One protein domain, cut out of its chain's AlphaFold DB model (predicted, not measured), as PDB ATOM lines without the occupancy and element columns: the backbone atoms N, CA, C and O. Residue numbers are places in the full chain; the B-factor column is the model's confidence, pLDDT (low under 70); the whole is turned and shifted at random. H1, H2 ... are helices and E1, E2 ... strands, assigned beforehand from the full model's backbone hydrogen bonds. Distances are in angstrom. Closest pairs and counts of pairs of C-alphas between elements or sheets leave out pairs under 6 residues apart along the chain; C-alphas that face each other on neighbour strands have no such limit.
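AT A GLANCE: This is residues 11 to 177 of the 181 residues of an uncharacterized protein of Methanolinea sp. SDB (UniProt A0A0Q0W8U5). Two lobes and an arm: in the larger lobe a small sheet of E1, E6 and E5 is the core, with H6 over one face, H2 over the other, H5 beside E5, and H1 and H4 packed together past its rim. The smaller lobe is the sheet E4, E7, E8 with H7 over one face, and the hairpin of E2 and E3 sticks out. The printed part has 167 residues, with helices and strands mixed, in the order H1 E1 H2 H3 E2 E3 E4 E5 H4 H5 H6 E6 E7 H7 E8; sheet E1 E6 E5 is antiparallel, E4 E7 E8 mixed. It is compact, with a radius of gyration of the C-alphas of 17.9 A and spans of 48 by 44 by 35 A.

HOW THE PARTS SIT: After residues 11 to 22, H1 (residues 23 to 33) touches residues 101 to 106 of H4 (95 to 106) at a steep tilt of 61 degrees, opposite ways; the closest C-alphas, of Ala 25 and Cys 105, are 5.2 A apart. E1 (38 to 42) and E5 (91 to 94) are antiparallel neighbours of E6 (140 to 144), with N 40 and O 142, and N 93 and O 141, each 2.8 A apart. H1 and H4 only graze this sheet. H2 (46 to 51) is over E1 at a height of 8.0 A; the closest C-alphas, of Ala 41 and Val 48, are 5.4 A apart. H3 (55 to 58) is close to H2 but not clearly touching, with the closest C-alphas, of Ile 49 and Thr 55, 5.9 A apart. E2 (61 to 65) and E3 (68 to 71) form a hairpin, N 70 and O 63 2.8 A apart. H5 (113 to 120) stands at the sheet's level and touches H4, with the closest C-alphas, of Asp 97 and Ile 119, 5.1 A apart. H6 (126 to 134) is over E6 and E5 at 9.1 A, on the opposite face from H2; the closest C-alphas of H6 and E6, Ala 133 and Val 140, are 5.6 A apart. E7 (154 to 157) is antiparallel to E4 (82 to 84), N 82 and O 156 2.9 A apart, and parallel to E8 (174 to 176), N 175 and O 155 2.9 A apart. H7 (160 to 169), on one face of that sheet in two layers, helix over strands, is over E8 at 8.4 A; E7, H7 and E8 form a strand-helix-strand unit, parallel strands joined through a helix, with a right-handed crossover. Every O i to N i+4 pair is within hydrogen-bond range in H1, H2, H5, H6 and H7, and 5 of 8 in H4; H3 is too short for one.

IN THESE COORDINATES: H1 begins at C-alpha 23, (-27.432, -13.409, 17.413), and is 15.2 A long. H4 is 16.6 A, H7 14.4 A, E6 13.4 A and E1 12.8 A. E8 ends at C-alpha 176, (-58.279, -13.394, 3.403).

THE WHOLE: The C-alphas farthest apart, of Gly 66 and Tyr 123, are 52.0 A apart. The printed part has no cut, and no link is long. Residues 53 to 60 and 73 to 78 are under 70 in pLDDT.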
ATOM      1  N   ILE A  11     -38.039  -4.157   3.668       85.50
ATOM      2  CA  ILE A  11     -37.747  -4.796   4.950       85.50
ATOM      3  C   ILE A  11     -36.250  -5.067   5.006       85.50
ATOM      4  O   ILE A  11     -35.702  -5.729   4.125       85.50
ATOM      5  N   ARG A  12     -35.604  -4.597   6.070       87.19
ATOM      6  CA  ARG A  12     -34.207  -4.896   6.382       87.19
ATOM      7  C   ARG A  12     -34.131  -5.613   7.725       87.19
ATOM      8  O   ARG A  12     -34.904  -5.271   8.623       87.19
ATOM      9  N   PRO A  13     -33.247  -6.606   7.878       87.06
ATOM     10  CA  PRO A  13     -33.047  -7.248   9.161       87.06
ATOM     11  C   PRO A  13     -32.318  -6.278  10.103       87.06
ATOM     12  O   PRO A  13     -31.364  -5.608   9.712       87.06
ATOM     13  N   ASP A  14     -32.781  -6.202  11.349       84.25
ATOM     14  CA  ASP A  14     -32.204  -5.353  12.391       84.25
ATOM     15  C   ASP A  14     -31.659  -6.233  13.521       84.25
ATOM     16  O   ASP A  14     -32.380  -7.039  14.122       84.25
ATOM     17  N   ARG A  15     -30.366  -6.072  13.811       88.62
ATOM     18  CA  ARG A  15     -29.670  -6.798  14.878       88.62
ATOM     19  C   ARG A  15     -30.301  -6.548  16.243       88.62
ATOM     20  O   ARG A  15     -30.424  -7.482  17.027       88.62
ATOM     21  N   SER A  16     -30.735  -5.317  16.511       85.44
ATOM     22  CA  SER A  16     -31.305  -4.915  17.803       85.44
ATOM     23  C   SER A  16     -32.643  -5.594  18.107       85.44
ATOM     24  O   SER A  16     -33.037  -5.703  19.266       85.44
ATOM     25  N   LEU A  17     -33.323  -6.090  17.069       83.12
ATOM     26  CA  LEU A  17     -34.597  -6.801  17.172       83.12
ATOM     27  C   LEU A  17     -34.428  -8.328  17.226       83.12
ATOM     28  O   LEU A  17     -35.421  -9.055  17.335       83.12
ATOM     29  N   SER A  18     -33.192  -8.825  17.128       84.19
ATOM     30  CA  SER A  18     -32.886 -10.253  17.191       84.19
ATOM     31  C   SER A  18     -32.823 -10.745  18.636       84.19
ATOM     32  O   SER A  18     -32.424 -10.014  19.540       84.19
ATOM     33  N   SER A  19     -33.193 -12.011  18.862       84.88
ATOM     34  CA  SER A  19     -32.960 -12.643  20.165       84.88
ATOM     35  C   SER A  19     -31.453 -12.682  20.443       84.88
ATOM     36  O   SER A  19     -30.727 -13.197  19.583       84.88
ATOM     37  N   PRO A  20     -30.978 -12.215  21.613       88.56
ATOM     38  CA  PRO A  20     -29.564 -12.280  21.978       88.56
ATOM     39  C   PRO A  20     -28.986 -13.694  21.863       88.56
ATOM     40  O   PRO A  20     -27.857 -13.857  21.414       88.56
ATOM     41  N   ASP A  21     -29.792 -14.713  22.169       88.69
ATOM     42  CA  ASP A  21     -29.374 -16.115  22.115       88.69
ATOM     43  C   ASP A  21     -29.042 -16.579  20.689       88.69
ATOM     44  O   ASP A  21     -28.140 -17.385  20.488       88.69
ATOM     45  N   PHE A  22     -29.748 -16.070  19.676       91.00
ATOM     46  CA  PHE A  22     -29.553 -16.484  18.280       91.00
ATOM     47  C   PHE A  22     -28.597 -15.575  17.509       91.00
ATOM     48  O   PHE A  22     -28.131 -15.951  16.431       91.00
ATOM     49  N   LEU A  23     -28.284 -14.398  18.058       93.12
ATOM     50  CA  LEU A  23     -27.432 -13.409  17.413       93.12
ATOM     51  C   LEU A  23     -26.055 -13.971  17.004       93.12
ATOM     52  O   LEU A  23     -25.686 -13.753  15.850       93.12
ATOM     53  N   PRO A  24     -25.353 -14.787  17.822       95.69
ATOM     54  CA  PRO A  24     -24.074 -15.376  17.417       95.69
ATOM     55  C   PRO A  24     -24.160 -16.220  16.138       95.69
ATOM     56  O   PRO A  24     -23.239 -16.228  15.325       95.69
ATOM     57  N   ALA A  25     -25.275 -16.928  15.932       96.31
ATOM     58  CA  ALA A  25     -25.479 -17.718  14.722       96.31
ATOM     59  C   ALA A  25     -25.758 -16.822  13.507       96.31
ATOM     60  O   ALA A  25     -25.269 -17.098  12.414       96.31
ATOM     61  N   TYR A  26     -26.519 -15.739  13.684       95.75
ATOM     62  CA  TYR A  26     -26.790 -14.782  12.608       95.75
ATOM     63  C   TYR A  26     -25.534 -14.022  12.184       95.75
ATOM     64  O   TYR A  26     -25.333 -13.798  10.994       95.75
ATOM     65  N   GLU A  27     -24.661 -13.693  13.133       95.50
ATOM     66  CA  GLU A  27     -23.356 -13.081  12.869       95.50
ATOM     67  C   GLU A  27     -22.397 -14.055  12.184       95.50
ATOM     68  O   GLU A  27     -21.715 -13.676  11.233       95.50
ATOM     69  N   TRP A  28     -22.385 -15.330  12.591       96.88
ATOM     70  CA  TRP A  28     -21.673 -16.367  11.840       96.88
ATOM     71  C   TRP A  28     -22.180 -16.445  10.399       96.88
ATOM     72  O   TRP A  28     -21.390 -16.462   9.459       96.88
ATOM     73  N   LEU A  29     -23.499 -16.456  10.207       96.81
ATOM     74  CA  LEU A  29     -24.089 -16.547   8.878       96.81
ATOM     75  C   LEU A  29     -23.730 -15.331   8.018       96.81
ATOM     76  O   LEU A  29     -23.377 -15.500   6.855       96.81
ATOM     77  N   GLU A  30     -23.743 -14.128   8.592       96.50
ATOM     78  CA  GLU A  30     -23.292 -12.907   7.925       96.50
ATOM     79  C   GLU A  30     -21.835 -12.986   7.472       96.50
ATOM     80  O   GLU A  30     -21.536 -12.604   6.342       96.50
ATOM     81  N   GLN A  31     -20.934 -13.519   8.303       96.62
ATOM     82  CA  GLN A  31     -19.537 -13.734   7.909       96.62
ATOM     83  C   GLN A  31     -19.420 -14.683   6.709       96.62
ATOM     84  O   GLN A  31     -18.494 -14.556   5.910       96.62
ATOM     85  N   GLU A  32     -20.360 -15.617   6.568       96.38
ATOM     86  CA  GLU A  32     -20.354 -16.616   5.501       96.38
ATOM     87  C   GLU A  32     -20.973 -16.139   4.186       96.38
ATOM     88  O   GLU A  32     -20.539 -16.568   3.115       96.38
ATOM     89  N   ILE A  33     -21.988 -15.274   4.249       95.69
ATOM     90  CA  ILE A  33     -22.741 -14.828   3.063       95.69
ATOM     91  C   ILE A  33     -22.512 -13.356   2.704       95.69
ATOM     92  O   ILE A  33     -22.905 -12.930   1.620       95.69
ATOM     93  N   GLY A  34     -21.871 -12.584   3.584       96.31
ATOM     94  CA  GLY A  34     -21.520 -11.179   3.375       96.31
ATOM     95  C   GLY A  34     -22.609 -10.164   3.736       96.31
ATOM     96  O   GLY A  34     -22.446  -8.987   3.427       96.31
ATOM     97  N   PHE A  35     -23.715 -10.581   4.357       94.62
ATOM     98  CA  PHE A  35     -24.787  -9.685   4.810       94.62
ATOM     99  C   PHE A  35     -25.579 -10.276   5.980       94.62
ATOM    100  O   PHE A  35     -25.696 -11.496   6.110       94.62
ATOM    101  N   PHE A  36     -26.155  -9.414   6.823       94.50
ATOM    102  CA  PHE A  36     -26.984  -9.850   7.945       94.50
ATOM    103  C   PHE A  36     -28.295 -10.488   7.440       94.50
ATOM    104  O   PHE A  36     -28.943  -9.916   6.561       94.50
ATOM    105  N   PRO A  37     -28.691 -11.676   7.934       93.06
ATOM    106  CA  PRO A  37     -29.692 -12.499   7.261       93.06
ATOM    107  C   PRO A  37     -31.137 -12.068   7.552       93.06
ATOM    108  O   PRO A  37     -31.574 -12.023   8.701       93.06
ATOM    109  N   LEU A  38     -31.928 -11.878   6.495       91.62
ATOM    110  CA  LEU A  38     -33.388 -11.969   6.536       91.62
ATOM    111  C   LEU A  38     -33.818 -13.327   5.965       91.62
ATOM    112  O   LEU A  38     -33.533 -13.637   4.810       91.62
ATOM    113  N   PHE A  39     -34.499 -14.141   6.774       91.56
ATOM    114  CA  PHE A  39     -34.884 -15.508   6.413       91.56
ATOM    115  C   PHE A  39     -36.250 -15.559   5.720       91.56
ATOM    116  O   PHE A  39     -37.246 -15.063   6.245       91.56
ATOM    117  N   ILE A  40     -36.313 -16.238   4.576       91.50
ATOM    118  CA  ILE A  40     -37.535 -16.522   3.819       91.50
ATOM    119  C   ILE A  40     -37.696 -18.032   3.685       91.50
ATOM    120  O   ILE A  40     -36.792 -18.732   3.234       91.50
ATOM    121  N   ALA A  41     -38.873 -18.545   4.031       92.50
ATOM    122  CA  ALA A  41     -39.218 -19.934   3.768       92.50
ATOM    123  C   ALA A  41     -39.544 -20.137   2.277       92.50
ATOM    124  O   ALA A  41     -40.285 -19.357   1.677       92.50
ATOM    125  N   VAL A  42     -39.005 -21.196   1.674       92.50
ATOM    126  CA  VAL A  42     -39.179 -21.507   0.249       92.50
ATOM    127  C   VAL A  42     -40.086 -22.723   0.109       92.50
ATOM    128  O   VAL A  42     -39.819 -23.770   0.692       92.50
ATOM    129  N   GLY A  43     -41.136 -22.615  -0.707       89.56
ATOM    130  CA  GLY A  43     -42.010 -23.738  -1.044       89.56
ATOM    131  C   GLY A  43     -43.472 -23.328  -1.186       89.56
ATOM    132  O   GLY A  43     -43.792 -22.152  -1.337       89.56
ATOM    133  N   ARG A  44     -44.368 -24.320  -1.150       81.69
ATOM    134  CA  ARG A  44     -45.831 -24.124  -1.209       81.69
ATOM    135  C   ARG A  44     -46.614 -24.970  -0.197       81.69
ATOM    136  O   ARG A  44     -47.839 -24.932  -0.214       81.69
ATOM    137  N   SER A  45     -45.930 -25.755   0.635       75.62
ATOM    138  CA  SER A  45     -46.554 -26.596   1.659       75.62
ATOM    139  C   SER A  45     -46.902 -25.787   2.911       75.62
ATOM    140  O   SER A  45     -46.333 -24.723   3.149       75.62
ATOM    141  N   ASP A  46     -47.787 -26.319   3.754       74.19
ATOM    142  CA  ASP A  46     -48.130 -25.689   5.038       74.19
ATOM    143  C   ASP A  46     -46.918 -25.573   5.983       74.19
ATOM    144  O   ASP A  46     -46.848 -24.658   6.804       74.19
ATOM    145  N   GLU A  47     -45.914 -26.441   5.818       75.56
ATOM    146  CA  GLU A  47     -44.627 -26.356   6.523       75.56
ATOM    147  C   GLU A  47     -43.892 -25.032   6.259       75.56
ATOM    148  O   GLU A  47     -43.229 -24.506   7.148       75.56
ATOM    149  N   VAL A  48     -44.072 -24.415   5.087       79.38
ATOM    150  CA  VAL A  48     -43.493 -23.094   4.769       79.38
ATOM    151  C   VAL A  48     -44.037 -22.025   5.712       79.38
ATOM    152  O   VAL A  48     -43.298 -21.158   6.181       79.38
ATOM    153  N   ILE A  49     -45.325 -22.115   6.047       75.06
ATOM    154  CA  ILE A  49     -45.952 -21.194   6.993       75.06
ATOM    155  C   ILE A  49     -45.371 -21.423   8.389       75.06
ATOM    156  O   ILE A  49     -45.096 -20.456   9.103       75.06
ATOM    157  N   ARG A  50     -45.093 -22.682   8.750       75.44
ATOM    158  CA  ARG A  50     -44.419 -22.995  10.013       75.44
ATOM    159  C   ARG A  50     -43.031 -22.384  10.100       75.44
ATOM    160  O   ARG A  50     -42.725 -21.684  11.063       75.44
ATOM    161  N   MET A  51     -42.237 -22.570   9.055       79.75
ATOM    162  CA  MET A  51     -40.878 -22.040   8.952       79.75
ATOM    163  C   MET A  51     -40.821 -20.509   8.940       79.75
ATOM    164  O   MET A  51     -39.826 -19.934   9.372       79.75
ATOM    165  N   SER A  52     -41.875 -19.844   8.463       75.25
ATOM    166  CA  SER A  52     -41.973 -18.379   8.469       75.25
ATOM    167  C   SER A  52     -42.259 -17.773   9.853       75.25
ATOM    168  O   SER A  52     -42.236 -16.557  10.004       75.25
ATOM    169  N   GLY A  53     -42.541 -18.596  10.874       68.94
ATOM    170  CA  GLY A  53     -42.856 -18.126  12.229       68.94
ATOM    171  C   GLY A  53     -44.271 -17.556  12.388       68.94
ATOM    172  O   GLY A  53     -44.614 -17.041  13.452       68.94
ATOM    173  N   TYR A  54     -45.121 -17.668  11.360       66.44
ATOM    174  CA  TYR A  54     -46.487 -17.135  11.367       66.44
ATOM    175  C   TYR A  54     -47.565 -18.155  11.764       66.44
ATOM    176  O   TYR A  54     -48.740 -17.788  11.823       66.44
ATOM    177  N   THR A  55     -47.199 -19.402  12.090       64.00
ATOM    178  CA  THR A  55     -48.140 -20.499  12.401       64.00
ATOM    179  C   THR A  55     -49.229 -20.096  13.386       64.00
ATOM    180  O   THR A  55     -50.417 -20.296  13.129       64.00
ATOM    181  N   ASP A  56     -48.836 -19.493  14.509       61.84
ATOM    182  CA  ASP A  56     -49.756 -19.203  15.606       61.84
ATOM    183  C   ASP A  56     -50.671 -18.012  15.316       61.84
ATOM    184  O   ASP A  56     -51.775 -17.938  15.858       61.84
ATOM    185  N   ASN A  57     -50.281 -17.123  14.396       63.25
ATOM    186  CA  ASN A  57     -51.106 -15.977  14.011       63.25
ATOM    187  C   ASN A  57     -52.359 -16.391  13.237       63.25
ATOM    188  O   ASN A  57     -53.378 -15.687  13.273       63.25
ATOM    189  N   TRP A  58     -52.308 -17.536  12.550       63.94
ATOM    190  CA  TRP A  58     -53.421 -18.046  11.747       63.94
ATOM    191  C   TRP A  58     -54.041 -19.334  12.291       63.94
ATOM    192  O   TRP A  58     -55.041 -19.798  11.739       63.94
ATOM    193  N   ARG A  59     -53.522 -19.875  13.400       69.50
ATOM    194  CA  ARG A  59     -54.114 -21.017  14.101       69.50
ATOM    195  C   ARG A  59     -55.363 -20.580  14.873       69.50
ATOM    196  O   ARG A  59     -55.287 -19.817  15.830       69.50
ATOM    197  N   LEU A  60     -56.534 -21.071  14.462       68.81
ATOM    198  CA  LEU A  60     -57.803 -20.796  15.150       68.81
ATOM    199  C   LEU A  60     -58.010 -21.684  16.372       68.81
ATOM    200  O   LEU A  60     -58.497 -21.198  17.384       68.81
ATOM    201  N   PHE A  61     -57.667 -22.966  16.275       74.38
ATOM    202  CA  PHE A  61     -57.869 -23.948  17.336       74.38
ATOM    203  C   PHE A  61     -56.584 -24.134  18.140       74.38
ATOM    204  O   PHE A  61     -55.560 -24.537  17.593       74.38
ATOM    205  N   VAL A  62     -56.636 -23.841  19.436       75.06
ATOM    206  CA  VAL A  62     -55.457 -23.868  20.317       75.06
ATOM    207  C   VAL A  62     -55.272 -25.248  20.942       75.06
ATOM    208  O   VAL A  62     -54.146 -25.715  21.088       75.06
ATOM    209  N   GLY A  63     -56.373 -25.935  21.238       79.38
ATOM    210  CA  GLY A  63     -56.372 -27.240  21.886       79.38
ATOM    211  C   GLY A  63     -57.677 -27.496  22.629       79.38
ATOM    212  O   GLY A  63     -58.652 -26.761  22.466       79.38
ATOM    213  N   CYS A  64     -57.688 -28.538  23.455       79.94
ATOM    214  CA  CYS A  64     -58.775 -28.810  24.388       79.94
ATOM    215  C   CYS A  64     -58.250 -28.724  25.817       79.94
ATOM    216  O   CYS A  64     -57.293 -29.414  26.155       79.94
ATOM    217  N   GLU A  65     -58.914 -27.938  26.658       73.50
ATOM    218  CA  GLU A  65     -58.656 -27.898  28.098       73.50
ATOM    219  C   GLU A  65     -59.907 -28.420  28.809       73.50
ATOM    220  O   GLU A  65     -61.014 -27.948  28.545       73.50
ATOM    221  N   GLY A  66     -59.766 -29.476  29.615       78.44
ATOM    222  CA  GLY A  66     -60.909 -30.124  30.274       78.44
ATOM    223  C   GLY A  66     -61.983 -30.660  29.310       78.44
ATOM    224  O   GLY A  66     -63.156 -30.699  29.662       78.44
ATOM    225  N   GLY A  67     -61.612 -31.020  28.075       80.31
ATOM    226  CA  GLY A  67     -62.551 -31.479  27.038       80.31
ATOM    227  C   GLY A  67     -63.259 -30.360  26.259       80.31
ATOM    228  O   GLY A  67     -63.970 -30.645  25.295       80.31
ATOM    229  N   ILE A  68     -63.030 -29.090  26.607       80.50
ATOM    230  CA  ILE A  68     -63.610 -27.937  25.912       80.50
ATOM    231  C   ILE A  68     -62.634 -27.446  24.843       80.50
ATOM    232  O   ILE A  68     -61.488 -27.105  25.136       80.50
ATOM    233  N   LYS A  69     -63.101 -27.378  23.589       83.19
ATOM    234  CA  LYS A  69     -62.321 -26.834  22.471       83.19
ATOM    235  C   LYS A  69     -62.059 -25.344  22.683       83.19
ATOM    236  O   LYS A  69     -62.997 -24.554  22.747       83.19
ATOM    237  N   GLN A  70     -60.788 -24.963  22.717       79.12
ATOM    238  CA  GLN A  70     -60.363 -23.575  22.797       79.12
ATOM    239  C   GLN A  70     -60.037 -23.021  21.417       79.12
ATOM    240  O   GLN A  70     -59.285 -23.611  20.634       79.12
ATOM    241  N   TYR A  71     -60.583 -21.841  21.152       77.50
ATOM    242  CA  TYR A  71     -60.338 -21.094  19.931       77.50
ATOM    243  C   TYR A  71     -59.752 -19.726  20.262       77.50
ATOM    244  O   TYR A  71     -60.148 -19.094  21.243       77.50
ATOM    245  N   ARG A  72     -58.839 -19.252  19.413       74.12
ATOM    246  CA  ARG A  72     -58.279 -17.902  19.506       74.12
ATOM    247  C   ARG A  72     -59.375 -16.855  19.336       74.12
ATOM    248  O   ARG A  72     -60.202 -16.947  18.421       74.12
ATOM    249  N   ARG A  73     -59.346 -15.819  20.171       69.69
ATOM    250  CA  ARG A  73     -60.310 -14.714  20.121       69.69
ATOM    251  C   ARG A  73     -59.952 -13.738  19.000       69.69
ATOM    252  O   ARG A  73     -58.804 -13.612  18.571       69.69
ATOM    253  N   LYS A  74     -60.958 -13.022  18.496       66.88
ATOM    254  CA  LYS A  74     -60.742 -11.912  17.557       66.88
ATOM    255  C   LYS A  74     -59.932 -10.819  18.271       66.88
ATOM    256  O   LYS A  74     -60.323 -10.403  19.352       66.88
ATOM    257  N   GLY A  75     -58.844 -10.352  17.655       65.88
ATOM    258  CA  GLY A  75     -58.001  -9.276  18.199       65.88
ATOM    259  C   GLY A  75     -56.976  -9.706  19.254       65.88
ATOM    260  O   GLY A  75     -56.265  -8.855  19.762       65.88
ATOM    261  N   GLU A  76     -56.875 -11.004  19.562       69.50
ATOM    262  CA  GLU A  76     -55.881 -11.539  20.510       69.50
ATOM    263  C   GLU A  76     -54.436 -11.377  20.009       69.50
ATOM    264  O   GLU A  76     -53.522 -11.174  20.798       69.50
ATOM    265  N   PHE A  77     -54.249 -11.427  18.688       65.81
ATOM    266  CA  PHE A  77     -52.974 -11.192  18.023       65.81
ATOM    267  C   PHE A  77     -53.126 -10.080  16.989       65.81
ATOM    268  O   PHE A  77     -54.214  -9.916  16.415       65.81
ATOM    269  N   PRO A  78     -52.046  -9.340  16.711       67.19
ATOM    270  CA  PRO A  78     -52.036  -8.385  15.622       67.19
ATOM    271  C   PRO A  78     -52.303  -9.078  14.288       67.19
ATOM    272  O   PRO A  78     -51.952 -10.239  14.070       67.19
ATOM    273  N   ASN A  79     -52.957  -8.356  13.380       71.19
ATOM    274  CA  ASN A  79     -53.246  -8.876  12.052       71.19
ATOM    275  C   ASN A  79     -51.981  -8.821  11.197       71.19
ATOM    276  O   ASN A  79     -51.755  -7.851  10.482       71.19
ATOM    277  N   LEU A  80     -51.163  -9.862  11.282       77.38
ATOM    278  CA  LEU A  80     -49.986  -9.984  10.434       77.38
ATOM    279  C   LEU A  80     -50.389 -10.365   9.006       77.38
ATOM    280  O   LEU A  80     -51.327 -11.148   8.796       77.38
ATOM    281  N   ALA A  81     -49.658  -9.807   8.047       80.50
ATOM    282  CA  ALA A  81     -49.743 -10.144   6.636       80.50
ATOM    283  C   ALA A  81     -48.582 -11.064   6.256       80.50
ATOM    284  O   ALA A  81     -47.458 -10.874   6.715       80.50
ATOM    285  N   LEU A  82     -48.855 -12.048   5.403       85.06
ATOM    286  CA  LEU A  82     -47.825 -12.844   4.748       85.06
ATOM    287  C   LEU A  82     -47.758 -12.476   3.289       85.06
ATOM    288  O   LEU A  82     -48.757 -12.577   2.581       85.06
ATOM    289  N   PHE A  83     -46.560 -12.124   2.856       87.81
ATOM    290  CA  PHE A  83     -46.270 -11.835   1.468       87.81
ATOM    291  C   PHE A  83     -45.507 -12.994   0.842       87.81
ATOM    292  O   PHE A  83     -44.545 -13.508   1.415       87.81
ATOM    293  N   SER A  84     -45.953 -13.398  -0.340       89.00
ATOM    294  CA  SER A  84     -45.266 -14.373  -1.178       89.00
ATOM    295  C   SER A  84     -44.535 -13.653  -2.300       89.00
ATOM    296  O   SER A  84     -45.032 -12.671  -2.854       89.00
ATOM    297  N   PHE A  85     -43.388 -14.196  -2.691       90.50
ATOM    298  CA  PHE A  85     -42.537 -13.642  -3.738       90.50
ATOM    299  C   PHE A  85     -42.197 -14.727  -4.756       90.50
ATOM    300  O   PHE A  85     -42.081 -15.904  -4.408       90.50
ATOM    301  N   ARG A  86     -42.064 -14.348  -6.032       86.75
ATOM    302  CA  ARG A  86     -41.784 -15.304  -7.116       86.75
ATOM    303  C   ARG A  86     -40.306 -15.356  -7.491       86.75
ATOM    304  O   ARG A  86     -39.761 -16.446  -7.632       86.75
ATOM    305  N   ASN A  87     -39.682 -14.194  -7.659       81.94
ATOM    306  CA  ASN A  87     -38.335 -14.054  -8.204       81.94
ATOM    307  C   ASN A  87     -37.487 -13.206  -7.263       81.94
ATOM    308  O   ASN A  87     -37.257 -12.036  -7.528       81.94
ATOM    309  N   VAL A  88     -37.049 -13.806  -6.161       85.31
ATOM    310  CA  VAL A  88     -36.122 -13.163  -5.228       85.31
ATOM    311  C   VAL A  88     -34.782 -13.879  -5.328       85.31
ATOM    312  O   VAL A  88     -34.726 -15.107  -5.487       85.31
ATOM    313  N   ASP A  89     -33.712 -13.098  -5.291       88.19
ATOM    314  CA  ASP A  89     -32.348 -13.602  -5.266       88.19
ATOM    315  C   ASP A  89     -31.811 -13.620  -3.840       88.19
ATOM    316  O   ASP A  89     -32.103 -12.747  -3.029       88.19
ATOM    317  N   GLY A  90     -31.051 -14.664  -3.532       92.69
ATOM    318  CA  GLY A  90     -30.590 -14.948  -2.185       92.69
ATOM    319  C   GLY A  90     -29.776 -16.227  -2.117       92.69
ATOM    320  O   GLY A  90     -29.598 -16.937  -3.114       92.69
ATOM    321  N   VAL A  91     -29.298 -16.533  -0.916       96.25
ATOM    322  CA  VAL A  91     -28.551 -17.761  -0.639       96.25
ATOM    323  C   VAL A  91     -29.511 -18.805  -0.090       96.25
ATOM    324  O   VAL A  91     -30.176 -18.580   0.916       96.25
ATOM    325  N   PHE A  92     -29.599 -19.953  -0.757       96.88
ATOM    326  CA  PHE A  92     -30.407 -21.072  -0.283       96.88
ATOM    327  C   PHE A  92     -29.667 -21.865   0.790       96.88
ATOM    328  O   PHE A  92     -28.455 -22.078   0.708       96.88
ATOM    329  N   MET A  93     -30.428 -22.345   1.762       97.00
ATOM    330  CA  MET A  93     -29.944 -23.166   2.855       97.00
ATOM    331  C   MET A  93     -31.002 -24.173   3.297       97.00
ATOM    332  O   MET A  93     -32.209 -23.992   3.120       97.00
ATOM    333  N   ASP A  94     -30.527 -25.254   3.892       96.38
ATOM    334  CA  ASP A  94     -31.366 -26.271   4.504       96.38
ATOM    335  C   ASP A  94     -31.772 -25.837   5.916       96.38
ATOM    336  O   ASP A  94     -30.922 -25.595   6.774       96.38
ATOM    337  N   TYR A  95     -33.078 -25.730   6.154       94.44
ATOM    338  CA  TYR A  95     -33.636 -25.297   7.435       94.44
ATOM    339  C   TYR A  95     -33.352 -26.279   8.572       94.44
ATOM    340  O   TYR A  95     -33.151 -25.874   9.717       94.44
ATOM    341  N   VAL A  96     -33.338 -27.581   8.285       93.62
ATOM    342  CA  VAL A  96     -33.072 -28.585   9.316       93.62
ATOM    343  C   VAL A  96     -31.597 -28.524   9.684       93.62
ATOM    344  O   VAL A  96     -31.260 -28.379  10.857       93.62
ATOM    345  N   ASP A  97     -30.715 -28.540   8.684       96.75
ATOM    346  CA  ASP A  97     -29.274 -28.485   8.923       96.75
ATOM    347  C   ASP A  97     -28.821 -27.130   9.504       96.75
ATOM    348  O   ASP A  97     -27.792 -27.083  10.176       96.75
ATOM    349  N   TRP A  98     -29.584 -26.041   9.336       95.62
ATOM    350  CA  TRP A  98     -29.333 -24.752  10.002       95.62
ATOM    351  C   TRP A  98     -29.201 -24.874  11.526       95.62
ATOM    352  O   TRP A  98     -28.389 -24.180  12.141       95.62
ATOM    353  N   HIS A  99     -29.918 -25.819  12.139       94.69
ATOM    354  CA  HIS A  99     -29.836 -26.069  13.578       94.69
ATOM    355  C   HIS A  99     -28.434 -26.508  14.025       94.69
ATOM    356  O   HIS A  99     -28.088 -26.349  15.192       94.69
ATOM    357  N   ILE A 100     -27.593 -27.001  13.108       96.56
ATOM    358  CA  ILE A 100     -26.177 -27.269  13.382       96.56
ATOM    359  C   ILE A 100     -25.451 -25.969  13.748       96.56
ATOM    360  O   ILE A 100     -24.694 -25.954  14.715       96.56
ATOM    361  N   ALA A 101     -25.682 -24.889  12.996       96.44
ATOM    362  CA  ALA A 101     -25.058 -23.598  13.262       96.44
ATOM    363  C   ALA A 101     -25.641 -22.934  14.510       96.44
ATOM    364  O   ALA A 101     -24.870 -22.472  15.345       96.44
ATOM    365  N   LEU A 102     -26.968 -22.977  14.692       94.81
ATOM    366  CA  LEU A 102     -27.609 -22.505  15.927       94.81
ATOM    367  C   LEU A 102     -26.980 -23.173  17.155       94.81
ATOM    368  O   LEU A 102     -26.444 -22.491  18.021       94.81
ATOM    369  N   ASN A 103     -26.950 -24.507  17.186       95.38
ATOM    370  CA  ASN A 103     -26.408 -25.249  18.321       95.38
ATOM    371  C   ASN A 103     -24.917 -24.984  18.543       95.38
ATOM    372  O   ASN A 103     -24.490 -24.873  19.688       95.38
ATOM    373  N   ALA A 104     -24.113 -24.899  17.481       96.06
ATOM    374  CA  ALA A 104     -22.692 -24.615  17.631       96.06
ATOM    375  C   ALA A 104     -22.476 -23.215  18.223       96.06
ATOM    376  O   ALA A 104     -21.872 -23.089  19.286       96.06
ATOM    377  N   CYS A 105     -23.033 -22.182  17.591       96.06
ATOM    378  CA  CYS A 105     -22.805 -20.792  17.971       96.06
ATOM    379  C   CYS A 105     -23.379 -20.458  19.357       96.06
ATOM    380  O   CYS A 105     -22.715 -19.784  20.139       96.06
ATOM    381  N   MET A 106     -24.564 -20.977  19.698       92.62
ATOM    382  CA  MET A 106     -25.191 -20.765  21.011       92.62
ATOM    383  C   MET A 106     -24.387 -21.369  22.166       92.62
ATOM    384  O   MET A 106     -24.437 -20.866  23.283       92.62
ATOM    385  N   ASN A 107     -23.628 -22.435  21.904       93.31
ATOM    386  CA  ASN A 107     -22.778 -23.088  22.900       93.31
ATOM    387  C   ASN A 107     -21.311 -22.622  22.823       93.31
ATOM    388  O   ASN A 107     -20.426 -23.272  23.376       93.31
ATOM    389  N   GLY A 108     -21.024 -21.519  22.119       91.88
ATOM    390  CA  GLY A 108     -19.665 -20.985  21.976       91.88
ATOM    391  C   GLY A 108     -18.728 -21.865  21.136       91.88
ATOM    392  O   GLY A 108     -17.507 -21.744  21.231       91.88
ATOM    393  N   HIS A 109     -19.277 -22.765  20.321       94.50
ATOM    394  CA  HIS A 109     -18.532 -23.638  19.420       94.50
ATOM    395  C   HIS A 109     -18.525 -23.111  17.984       94.50
ATOM    396  O   HIS A 109     -19.398 -22.360  17.551       94.50
ATOM    397  N   GLN A 110     -17.538 -23.556  17.206       94.94
ATOM    398  CA  GLN A 110     -17.454 -23.247  15.781       94.94
ATOM    399  C   GLN A 110     -18.272 -24.231  14.942       94.94
ATOM    400  O   GLN A 110     -18.309 -25.436  15.211       94.94
ATOM    401  N   VAL A 111     -18.877 -23.727  13.865       96.81
ATOM    402  CA  VAL A 111     -19.554 -24.571  12.879       96.81
ATOM    403  C   VAL A 111     -18.513 -25.366  12.095       96.81
ATOM    404  O   VAL A 111     -17.656 -24.807  11.413       96.81
ATOM    405  N   SER A 112     -18.590 -26.695  12.168       96.94
ATOM    406  CA  SER A 112     -17.643 -27.552  11.450       96.94
ATOM    407  C   SER A 112     -17.769 -27.399   9.922       96.94
ATOM    408  O   SER A 112     -18.872 -27.174   9.408       96.94
ATOM    409  N   PRO A 113     -16.690 -27.642   9.149       96.94
ATOM    410  CA  PRO A 113     -16.757 -27.638   7.685       96.94
ATOM    411  C   PRO A 113     -17.793 -28.618   7.117       96.94
ATOM    412  O   PRO A 113     -18.384 -28.373   6.066       96.94
ATOM    413  N   PHE A 114     -18.029 -29.738   7.806       96.44
ATOM    414  CA  PHE A 114     -19.074 -30.690   7.437       96.44
ATOM    415  C   PHE A 114     -20.477 -30.110   7.659       96.44
ATOM    416  O   PHE A 114     -21.307 -30.193   6.755       96.44
ATOM    417  N   GLY A 115     -20.720 -29.473   8.810       96.81
ATOM    418  CA  GLY A 115     -21.977 -28.779   9.103       96.81
ATOM    419  C   GLY A 115     -22.282 -27.692   8.076       96.81
ATOM    420  O   GLY A 115     -23.350 -27.690   7.470       96.81
ATOM    421  N   LYS A 116     -21.287 -26.857   7.762       97.38
ATOM    422  CA  LYS A 116     -21.388 -25.827   6.721       97.38
ATOM    423  C   LYS A 116     -21.796 -26.398   5.358       97.38
ATOM    424  O   LYS A 116     -22.684 -25.863   4.697       97.38
ATOM    425  N   ARG A 117     -21.202 -27.526   4.941       97.69
ATOM    426  CA  ARG A 117     -21.579 -28.210   3.687       97.69
ATOM    427  C   ARG A 117     -23.010 -28.743   3.703       97.69
ATOM    428  O   ARG A 117     -23.624 -28.791   2.642       97.69
ATOM    429  N   ARG A 118     -23.535 -29.154   4.858       97.12
ATOM    430  CA  ARG A 118     -24.925 -29.613   4.994       97.12
ATOM    431  C   ARG A 118     -25.925 -28.464   4.889       97.12
ATOM    432  O   ARG A 118     -26.904 -28.602   4.161       97.12
ATOM    433  N   ILE A 119     -25.609 -27.330   5.519       97.56
ATOM    434  CA  ILE A 119     -26.419 -26.105   5.494       97.56
ATOM    435  C   ILE A 119     -26.523 -25.553   4.069       97.56
ATOM    436  O   ILE A 119     -27.622 -25.434   3.536       97.56
ATOM    437  N   PHE A 120     -25.387 -25.258   3.428       97.56
ATOM    438  CA  PHE A 120     -25.367 -24.549   2.140       97.56
ATOM    439  C   PHE A 120     -25.381 -25.458   0.912       97.56
ATOM    440  O   PHE A 120     -25.593 -24.973  -0.196       97.56
ATOM    441  N   LYS A 121     -25.104 -26.759   1.082       97.12
ATOM    442  CA  LYS A 121     -25.008 -27.767   0.010       97.12
ATOM    443  C   LYS A 121     -24.371 -27.188  -1.271       97.12
ATOM    444  O   LYS A 121     -25.047 -27.101  -2.290       97.12
ATOM    445  N   PRO A 122     -23.076 -26.814  -1.270       95.38
ATOM    446  CA  PRO A 122     -22.472 -25.922  -2.277       95.38
ATOM    447  C   PRO A 122     -22.580 -26.392  -3.741       95.38
ATOM    448  O   PRO A 122     -22.475 -25.595  -4.663       95.38
ATOM    449  N   TYR A 123     -22.815 -27.686  -3.971       94.94
ATOM    450  CA  TYR A 123     -23.016 -28.260  -5.305       94.94
ATOM    451  C   TYR A 123     -24.471 -28.192  -5.801       94.94
ATOM    452  O   TYR A 123     -24.787 -28.657  -6.899       94.94
ATOM    453  N   TRP A 124     -25.390 -27.667  -4.991       97.12
ATOM    454  CA  TRP A 124     -26.792 -27.506  -5.346       97.12
ATOM    455  C   TRP A 124     -27.010 -26.175  -6.054       97.12
ATOM    456  O   TRP A 124     -26.773 -25.100  -5.514       97.12
ATOM    457  N   LYS A 125     -27.532 -26.254  -7.278       95.25
ATOM    458  CA  LYS A 125     -27.977 -25.083  -8.039       95.25
ATOM    459  C   LYS A 125     -29.356 -24.617  -7.547       95.25
ATOM    460  O   LYS A 125     -30.130 -25.431  -7.042       95.25
ATOM    461  N   LYS A 126     -29.714 -23.348  -7.797       94.06
ATOM    462  CA  LYS A 126     -31.029 -22.739  -7.466       94.06
ATOM    463  C   LYS A 126     -32.219 -23.643  -7.817       94.06
ATOM    464  O   LYS A 126     -33.078 -23.889  -6.977       94.06
ATOM    465  N   HIS A 127     -32.239 -24.215  -9.025       94.44
ATOM    466  CA  HIS A 127     -33.333 -25.098  -9.448       94.44
ATOM    467  C   HIS A 127     -33.481 -26.341  -8.557       94.44
ATOM    468  O   HIS A 127     -34.597 -26.780  -8.310       94.44
ATOM    469  N   ARG A 128     -32.373 -26.904  -8.058       96.56
ATOM    470  CA  ARG A 128     -32.384 -28.106  -7.220       96.56
ATOM    471  C   ARG A 128     -32.975 -27.805  -5.847       96.56
ATOM    472  O   ARG A 128     -33.786 -28.586  -5.370       96.56
ATOM    473  N   TRP A 129     -32.628 -26.659  -5.262       96.00
ATOM    474  CA  TRP A 129     -33.236 -26.173  -4.021       96.00
ATOM    475  C   TRP A 129     -34.744 -25.983  -4.158       96.00
ATOM    476  O   TRP A 129     -35.507 -26.511  -3.352       96.00
ATOM    477  N   ILE A 130     -35.177 -25.297  -5.217       93.56
ATOM    478  CA  ILE A 130     -36.602 -25.061  -5.483       93.56
ATOM    479  C   ILE A 130     -37.345 -26.388  -5.678       93.56
ATOM    480  O   ILE A 130     -38.400 -26.586  -5.085       93.56
ATOM    481  N   GLN A 131     -36.797 -27.315  -6.468       94.25
ATOM    482  CA  GLN A 131     -37.402 -28.637  -6.655       94.25
ATOM    483  C   GLN A 131     -37.498 -29.408  -5.337       94.25
ATOM    484  O   GLN A 131     -38.557 -29.948  -5.031       94.25
ATOM    485  N   ALA A 132     -36.438 -29.406  -4.526       94.44
ATOM    486  CA  ALA A 132     -36.430 -30.099  -3.243       94.44
ATOM    487  C   ALA A 132     -37.506 -29.564  -2.285       94.44
ATOM    488  O   ALA A 132     -38.194 -30.364  -1.647       94.44
ATOM    489  N   ALA A 133     -37.683 -28.238  -2.252       93.12
ATOM    490  CA  ALA A 133     -38.719 -27.558  -1.482       93.12
ATOM    491  C   ALA A 133     -40.136 -27.895  -1.976       93.12
ATOM    492  O   ALA A 133     -41.022 -28.210  -1.186       93.12
ATOM    493  N   LEU A 134     -40.361 -27.855  -3.295       91.31
ATOM    494  CA  LEU A 134     -41.672 -28.124  -3.898       91.31
ATOM    495  C   LEU A 134     -42.089 -29.594  -3.778       91.31
ATOM    496  O   LEU A 134     -43.273 -29.876  -3.631       91.31
ATOM    497  N   GLN A 135     -41.127 -30.516  -3.830       92.00
ATOM    498  CA  GLN A 135     -41.359 -31.952  -3.661       92.00
ATOM    499  C   GLN A 135     -41.428 -32.375  -2.184       92.00
ATOM    500  O   GLN A 135     -41.674 -33.543  -1.903       92.00
ATOM    501  N   GLY A 136     -41.183 -31.458  -1.240       89.25
ATOM    502  CA  GLY A 136     -41.206 -31.751   0.195       89.25
ATOM    503  C   GLY A 136     -40.076 -32.667   0.673       89.25
ATOM    504  O   GLY A 136     -40.167 -33.242   1.751       89.25
ATOM    505  N   THR A 137     -39.005 -32.817  -0.110       91.50
ATOM    506  CA  THR A 137     -37.849 -33.646   0.287       91.50
ATOM    507  C   THR A 137     -36.947 -32.935   1.290       91.50
ATOM    508  O   THR A 137     -36.220 -33.591   2.028       91.50
ATOM    509  N   HIS A 138     -36.966 -31.600   1.287       93.06
ATOM    510  CA  HIS A 138     -36.179 -30.754   2.174       93.06
ATOM    511  C   HIS A 138     -37.004 -29.539   2.591       93.06
ATOM    512  O   HIS A 138     -37.778 -28.997   1.800       93.06
ATOM    513  N   LEU A 139     -36.780 -29.084   3.821       93.56
ATOM    514  CA  LEU A 139     -37.253 -27.790   4.291       93.56
ATOM    515  C   LEU A 139     -36.208 -26.749   3.901       93.56
ATOM    516  O   LEU A 139     -35.073 -26.787   4.374       93.56
ATOM    517  N   VAL A 140     -36.570 -25.854   2.988       95.12
ATOM    518  CA  VAL A 140     -35.623 -24.916   2.379       95.12
ATOM    519  C   VAL A 140     -35.909 -23.504   2.860       95.12
ATOM    520  O   VAL A 140     -37.043 -23.027   2.803       95.12
ATOM    521  N   GLN A 141     -34.857 -22.827   3.303       94.38
ATOM    522  CA  GLN A 141     -34.857 -21.392   3.535       94.38
ATOM    523  C   GLN A 141     -33.966 -20.696   2.514       94.38
ATOM    524  O   GLN A 141     -33.036 -21.275   1.955       94.38
ATOM    525  N   MET A 142     -34.261 -19.431   2.277       95.00
ATOM    526  CA  MET A 142     -33.420 -18.513   1.538       95.00
ATOM    527  C   MET A 142     -33.125 -17.321   2.435       95.00
ATOM    528  O   MET A 142     -34.025 -16.823   3.107       95.00
ATOM    529  N   VAL A 143     -31.878 -16.870   2.439       94.56
ATOM    530  CA  VAL A 143     -31.466 -15.662   3.151       94.56
ATOM    531  C   VAL A 143     -31.128 -14.556   2.173       94.56
ATOM    532  O   VAL A 143     -30.490 -14.791   1.142       94.56
ATOM    533  N   ILE A 144     -31.598 -13.360   2.504       93.81
ATOM    534  CA  ILE A 144     -31.467 -12.150   1.693       93.81
ATOM    535  C   ILE A 144     -31.083 -10.959   2.581       93.81
ATOM    536  O   ILE A 144     -31.357 -11.000   3.782       93.81
ATOM    537  N   PRO A 145     -30.456  -9.909   2.027       91.94
ATOM    538  CA  PRO A 145     -30.087  -8.724   2.801       91.94
ATOM    539  C   PRO A 145     -31.277  -7.797   3.053       91.94
ATOM    540  O   PRO A 145     -31.345  -7.134   4.081       91.94
ATOM    541  N   GLU A 146     -32.215  -7.726   2.110       90.62
ATOM    542  CA  GLU A 146     -33.378  -6.857   2.193       90.62
ATOM    543  C   GLU A 146     -34.497  -7.352   1.274       90.62
ATOM    544  O   GLU A 146     -34.227  -7.966   0.244       90.62
ATOM    545  N   LEU A 147     -35.750  -7.096   1.654       89.00
ATOM    546  CA  LEU A 147     -36.937  -7.554   0.937       89.00
ATOM    547  C   LEU A 147     -37.809  -6.364   0.521       89.00
ATOM    548  O   LEU A 147     -38.494  -5.788   1.375       89.00
ATOM    549  N   PRO A 148     -37.815  -5.984  -0.764       88.38
ATOM    550  CA  PRO A 148     -38.704  -4.944  -1.265       88.38
ATOM    551  C   PRO A 148     -40.150  -5.454  -1.299       88.38
ATOM    552  O   PRO A 148     -40.511  -6.317  -2.097       88.38
ATOM    553  N   LEU A 149     -41.020  -4.899  -0.449       87.38
ATOM    554  CA  LEU A 149     -42.426  -5.313  -0.367       87.38
ATOM    555  C   LEU A 149     -43.216  -5.017  -1.647       87.38
ATOM    556  O   LEU A 149     -44.206  -5.690  -1.920       87.38
ATOM    557  N   ALA A 150     -42.760  -4.059  -2.456       84.25
ATOM    558  CA  ALA A 150     -43.350  -3.763  -3.759       84.25
ATOM    559  C   ALA A 150     -43.263  -4.944  -4.748       84.25
ATOM    560  O   ALA A 150     -44.041  -4.998  -5.696       84.25
ATOM    561  N   GLU A 151     -42.353  -5.898  -4.526       88.06
ATOM    562  CA  GLU A 151     -42.201  -7.101  -5.358       88.06
ATOM    563  C   GLU A 151     -43.065  -8.280  -4.881       88.06
ATOM    564  O   GLU A 151     -43.020  -9.373  -5.461       88.06
ATOM    565  N   ALA A 152     -43.856  -8.088  -3.820       89.31
ATOM    566  CA  ALA A 152     -44.779  -9.103  -3.342       89.31
ATOM    567  C   ALA A 152     -45.828  -9.413  -4.419       89.31
ATOM    568  O   ALA A 152     -46.504  -8.525  -4.935       89.31
ATOM    569  N   VAL A 153     -45.986 -10.698  -4.744       88.81
ATOM    570  CA  VAL A 153     -46.926 -11.152  -5.784       88.81
ATOM    571  C   VAL A 153     -48.274 -11.587  -5.219       88.81
ATOM    572  O   VAL A 153     -49.253 -11.656  -5.955       88.81
ATOM    573  N   GLU A 154     -48.318 -11.929  -3.934       88.44
ATOM    574  CA  GLU A 154     -49.529 -12.347  -3.233       88.44
ATOM    575  C   GLU A 154     -49.423 -11.942  -1.763       88.44
ATOM    576  O   GLU A 154     -48.357 -12.070  -1.157       88.44
ATOM    577  N   GLY A 155     -50.538 -11.494  -1.190       87.44
ATOM    578  CA  GLY A 155     -50.678 -11.238   0.238       87.44
ATOM    579  C   GLY A 155     -51.745 -12.130   0.866       87.44
ATOM    580  O   GLY A 155     -52.829 -12.309   0.309       87.44
ATOM    581  N   LYS A 156     -51.482 -12.660   2.060       85.69
ATOM    582  CA  LYS A 156     -52.473 -13.361   2.884       85.69
ATOM    583  C   LYS A 156     -52.649 -12.654   4.214       85.69
ATOM    584  O   LYS A 156     -51.684 -12.402   4.931       85.69
ATOM    585  N   VAL A 157     -53.902 -12.377   4.557       83.31
ATOM    586  CA  VAL A 157     -54.297 -11.751   5.826       83.31
ATOM    587  C   VAL A 157     -55.425 -12.527   6.492       83.31
ATOM    588  O   VAL A 157     -56.109 -13.339   5.874       83.31
ATOM    589  N   ARG A 158     -55.659 -12.264   7.778       77.88
ATOM    590  CA  ARG A 158     -56.647 -13.003   8.579       77.88
ATOM    591  C   ARG A 158     -58.107 -12.634   8.286       77.88
ATOM    592  O   ARG A 158     -59.013 -13.421   8.569       77.88
ATOM    593  N   ASN A 159     -58.375 -11.419   7.808       79.06
ATOM    594  CA  ASN A 159     -59.739 -10.905   7.667       79.06
ATOM    595  C   ASN A 159     -59.883  -9.913   6.502       79.06
ATOM    596  O   ASN A 159     -58.901  -9.362   6.015       79.06
ATOM    597  N   ARG A 160     -61.131  -9.683   6.075       83.81
ATOM    598  CA  ARG A 160     -61.457  -8.845   4.913       83.81
ATOM    599  C   ARG A 160     -61.131  -7.364   5.109       83.81
ATOM    600  O   ARG A 160     -60.701  -6.731   4.158       83.81
ATOM    601  N   SER A 161     -61.262  -6.818   6.319       85.06
ATOM    602  CA  SER A 161     -60.927  -5.404   6.539       85.06
ATOM    603  C   SER A 161     -59.434  -5.126   6.342       85.06
ATOM    604  O   SER A 161     -59.066  -4.031   5.937       85.06
ATOM    605  N   GLN A 162     -58.571  -6.118   6.578       85.06
ATOM    606  CA  GLN A 162     -57.143  -6.022   6.269       85.06
ATOM    607  C   GLN A 162     -56.845  -6.188   4.780       85.06
ATOM    608  O   GLN A 162     -55.905  -5.571   4.295       85.06
ATOM    609  N   VAL A 163     -57.657  -6.959   4.049       86.81
ATOM    610  CA  VAL A 163     -57.563  -7.017   2.581       86.81
ATOM    611  C   VAL A 163     -57.770  -5.615   2.017       86.81
ATOM    612  O   VAL A 163     -56.878  -5.083   1.373       86.81
ATOM    613  N   GLU A 164     -58.884  -4.975   2.381       87.81
ATOM    614  CA  GLU A 164     -59.220  -3.625   1.913       87.81
ATOM    615  C   GLU A 164     -58.170  -2.582   2.320       87.81
ATOM    616  O   GLU A 164     -57.927  -1.622   1.593       87.81
ATOM    617  N   HIS A 165     -57.550  -2.742   3.494       87.56
ATOM    618  CA  HIS A 165     -56.475  -1.860   3.937       87.56
ATOM    619  C   HIS A 165     -55.215  -2.008   3.074       87.56
ATOM    620  O   HIS A 165     -54.694  -1.002   2.602       87.56
ATOM    621  N   LEU A 166     -54.756  -3.240   2.830       87.44
ATOM    622  CA  LEU A 166     -53.567  -3.494   2.013       87.44
ATOM    623  C   LEU A 166     -53.789  -3.143   0.535       87.44
ATOM    624  O   LEU A 166     -52.887  -2.595  -0.096       87.44
ATOM    625  N   GLU A 167     -54.988  -3.376  -0.002       88.50
ATOM    626  CA  GLU A 167     -55.357  -2.946  -1.357       88.50
ATOM    627  C   GLU A 167     -55.266  -1.421  -1.505       88.50
ATOM    628  O   GLU A 167     -54.726  -0.933  -2.496       88.50
ATOM    629  N   ARG A 168     -55.713  -0.649  -0.500       87.56
ATOM    630  CA  ARG A 168     -55.574   0.822  -0.496       87.56
ATOM    631  C   ARG A 168     -54.128   1.293  -0.413       87.56
ATOM    632  O   ARG A 168     -53.832   2.382  -0.892       87.56
ATOM    633  N   LEU A 169     -53.250   0.508   0.208       85.25
ATOM    634  CA  LEU A 169     -51.819   0.801   0.227       85.25
ATOM    635  C   LEU A 169     -51.162   0.515  -1.129       85.25
ATOM    636  O   LEU A 169     -50.107   1.075  -1.392       85.25
ATOM    637  N   GLY A 170     -51.796  -0.289  -1.991       85.06
ATOM    638  CA  GLY A 170     -51.349  -0.589  -3.353       85.06
ATOM    639  C   GLY A 170     -51.052  -2.066  -3.610       85.06
ATOM    640  O   GLY A 170     -50.735  -2.424  -4.747       85.06
ATOM    641  N   PHE A 171     -51.134  -2.932  -2.589       86.25
ATOM    642  CA  PHE A 171     -50.754  -4.339  -2.728       86.25
ATOM    643  C   PHE A 171     -51.731  -5.070  -3.646       86.25
ATOM    644  O   PHE A 171     -52.934  -5.129  -3.386       86.25
ATOM    645  N   SER A 172     -51.205  -5.675  -4.708       77.12
ATOM    646  CA  SER A 172     -51.986  -6.505  -5.622       77.12
ATOM    647  C   SER A 172     -52.174  -7.921  -5.075       77.12
ATOM    648  O   SER A 172     -51.271  -8.476  -4.452       77.12
ATOM    649  N   HIS A 173     -53.320  -8.540  -5.375       85.25
ATOM    650  CA  HIS A 173     -53.601  -9.951  -5.072       85.25
ATOM    651  C   HIS A 173     -53.504 -10.303  -3.575       85.25
ATOM    652  O   HIS A 173     -52.836 -11.259  -3.173       85.25
ATOM    653  N   VAL A 174     -54.214  -9.538  -2.740       87.50
ATOM    654  CA  VAL A 174     -54.365  -9.821  -1.307       87.50
ATOM    655  C   VAL A 174     -55.641 -10.624  -1.066       87.50
ATOM    656  O   VAL A 174     -56.711 -10.283  -1.561       87.50
ATOM    657  N   SER A 175     -55.552 -11.693  -0.278       87.25
ATOM    658  CA  SER A 175     -56.705 -12.519   0.075       87.25
ATOM    659  C   SER A 175     -56.804 -12.773   1.574       87.25
ATOM    660  O   SER A 175     -55.812 -12.828   2.306       87.25
ATOM    661  N   ALA A 176     -58.040 -12.936   2.047       83.19
ATOM    662  CA  ALA A 176     -58.279 -13.394   3.403       83.19
ATOM    663  C   ALA A 176     -58.125 -14.920   3.446       83.19
ATOM    664  O   ALA A 176     -58.897 -15.641   2.814       83.19
ATOM    665  N   ALA A 177     -57.168 -15.413   4.225       74.69
ATOM    666  CA  ALA A 177     -56.955 -16.834   4.448       74.69
ATOM    667  C   ALA A 177     -57.243 -17.204   5.907       74.69
ATOM    668  O   ALA A 177     -56.954 -16.458   6.844       74.69
TER     669      ALA A 177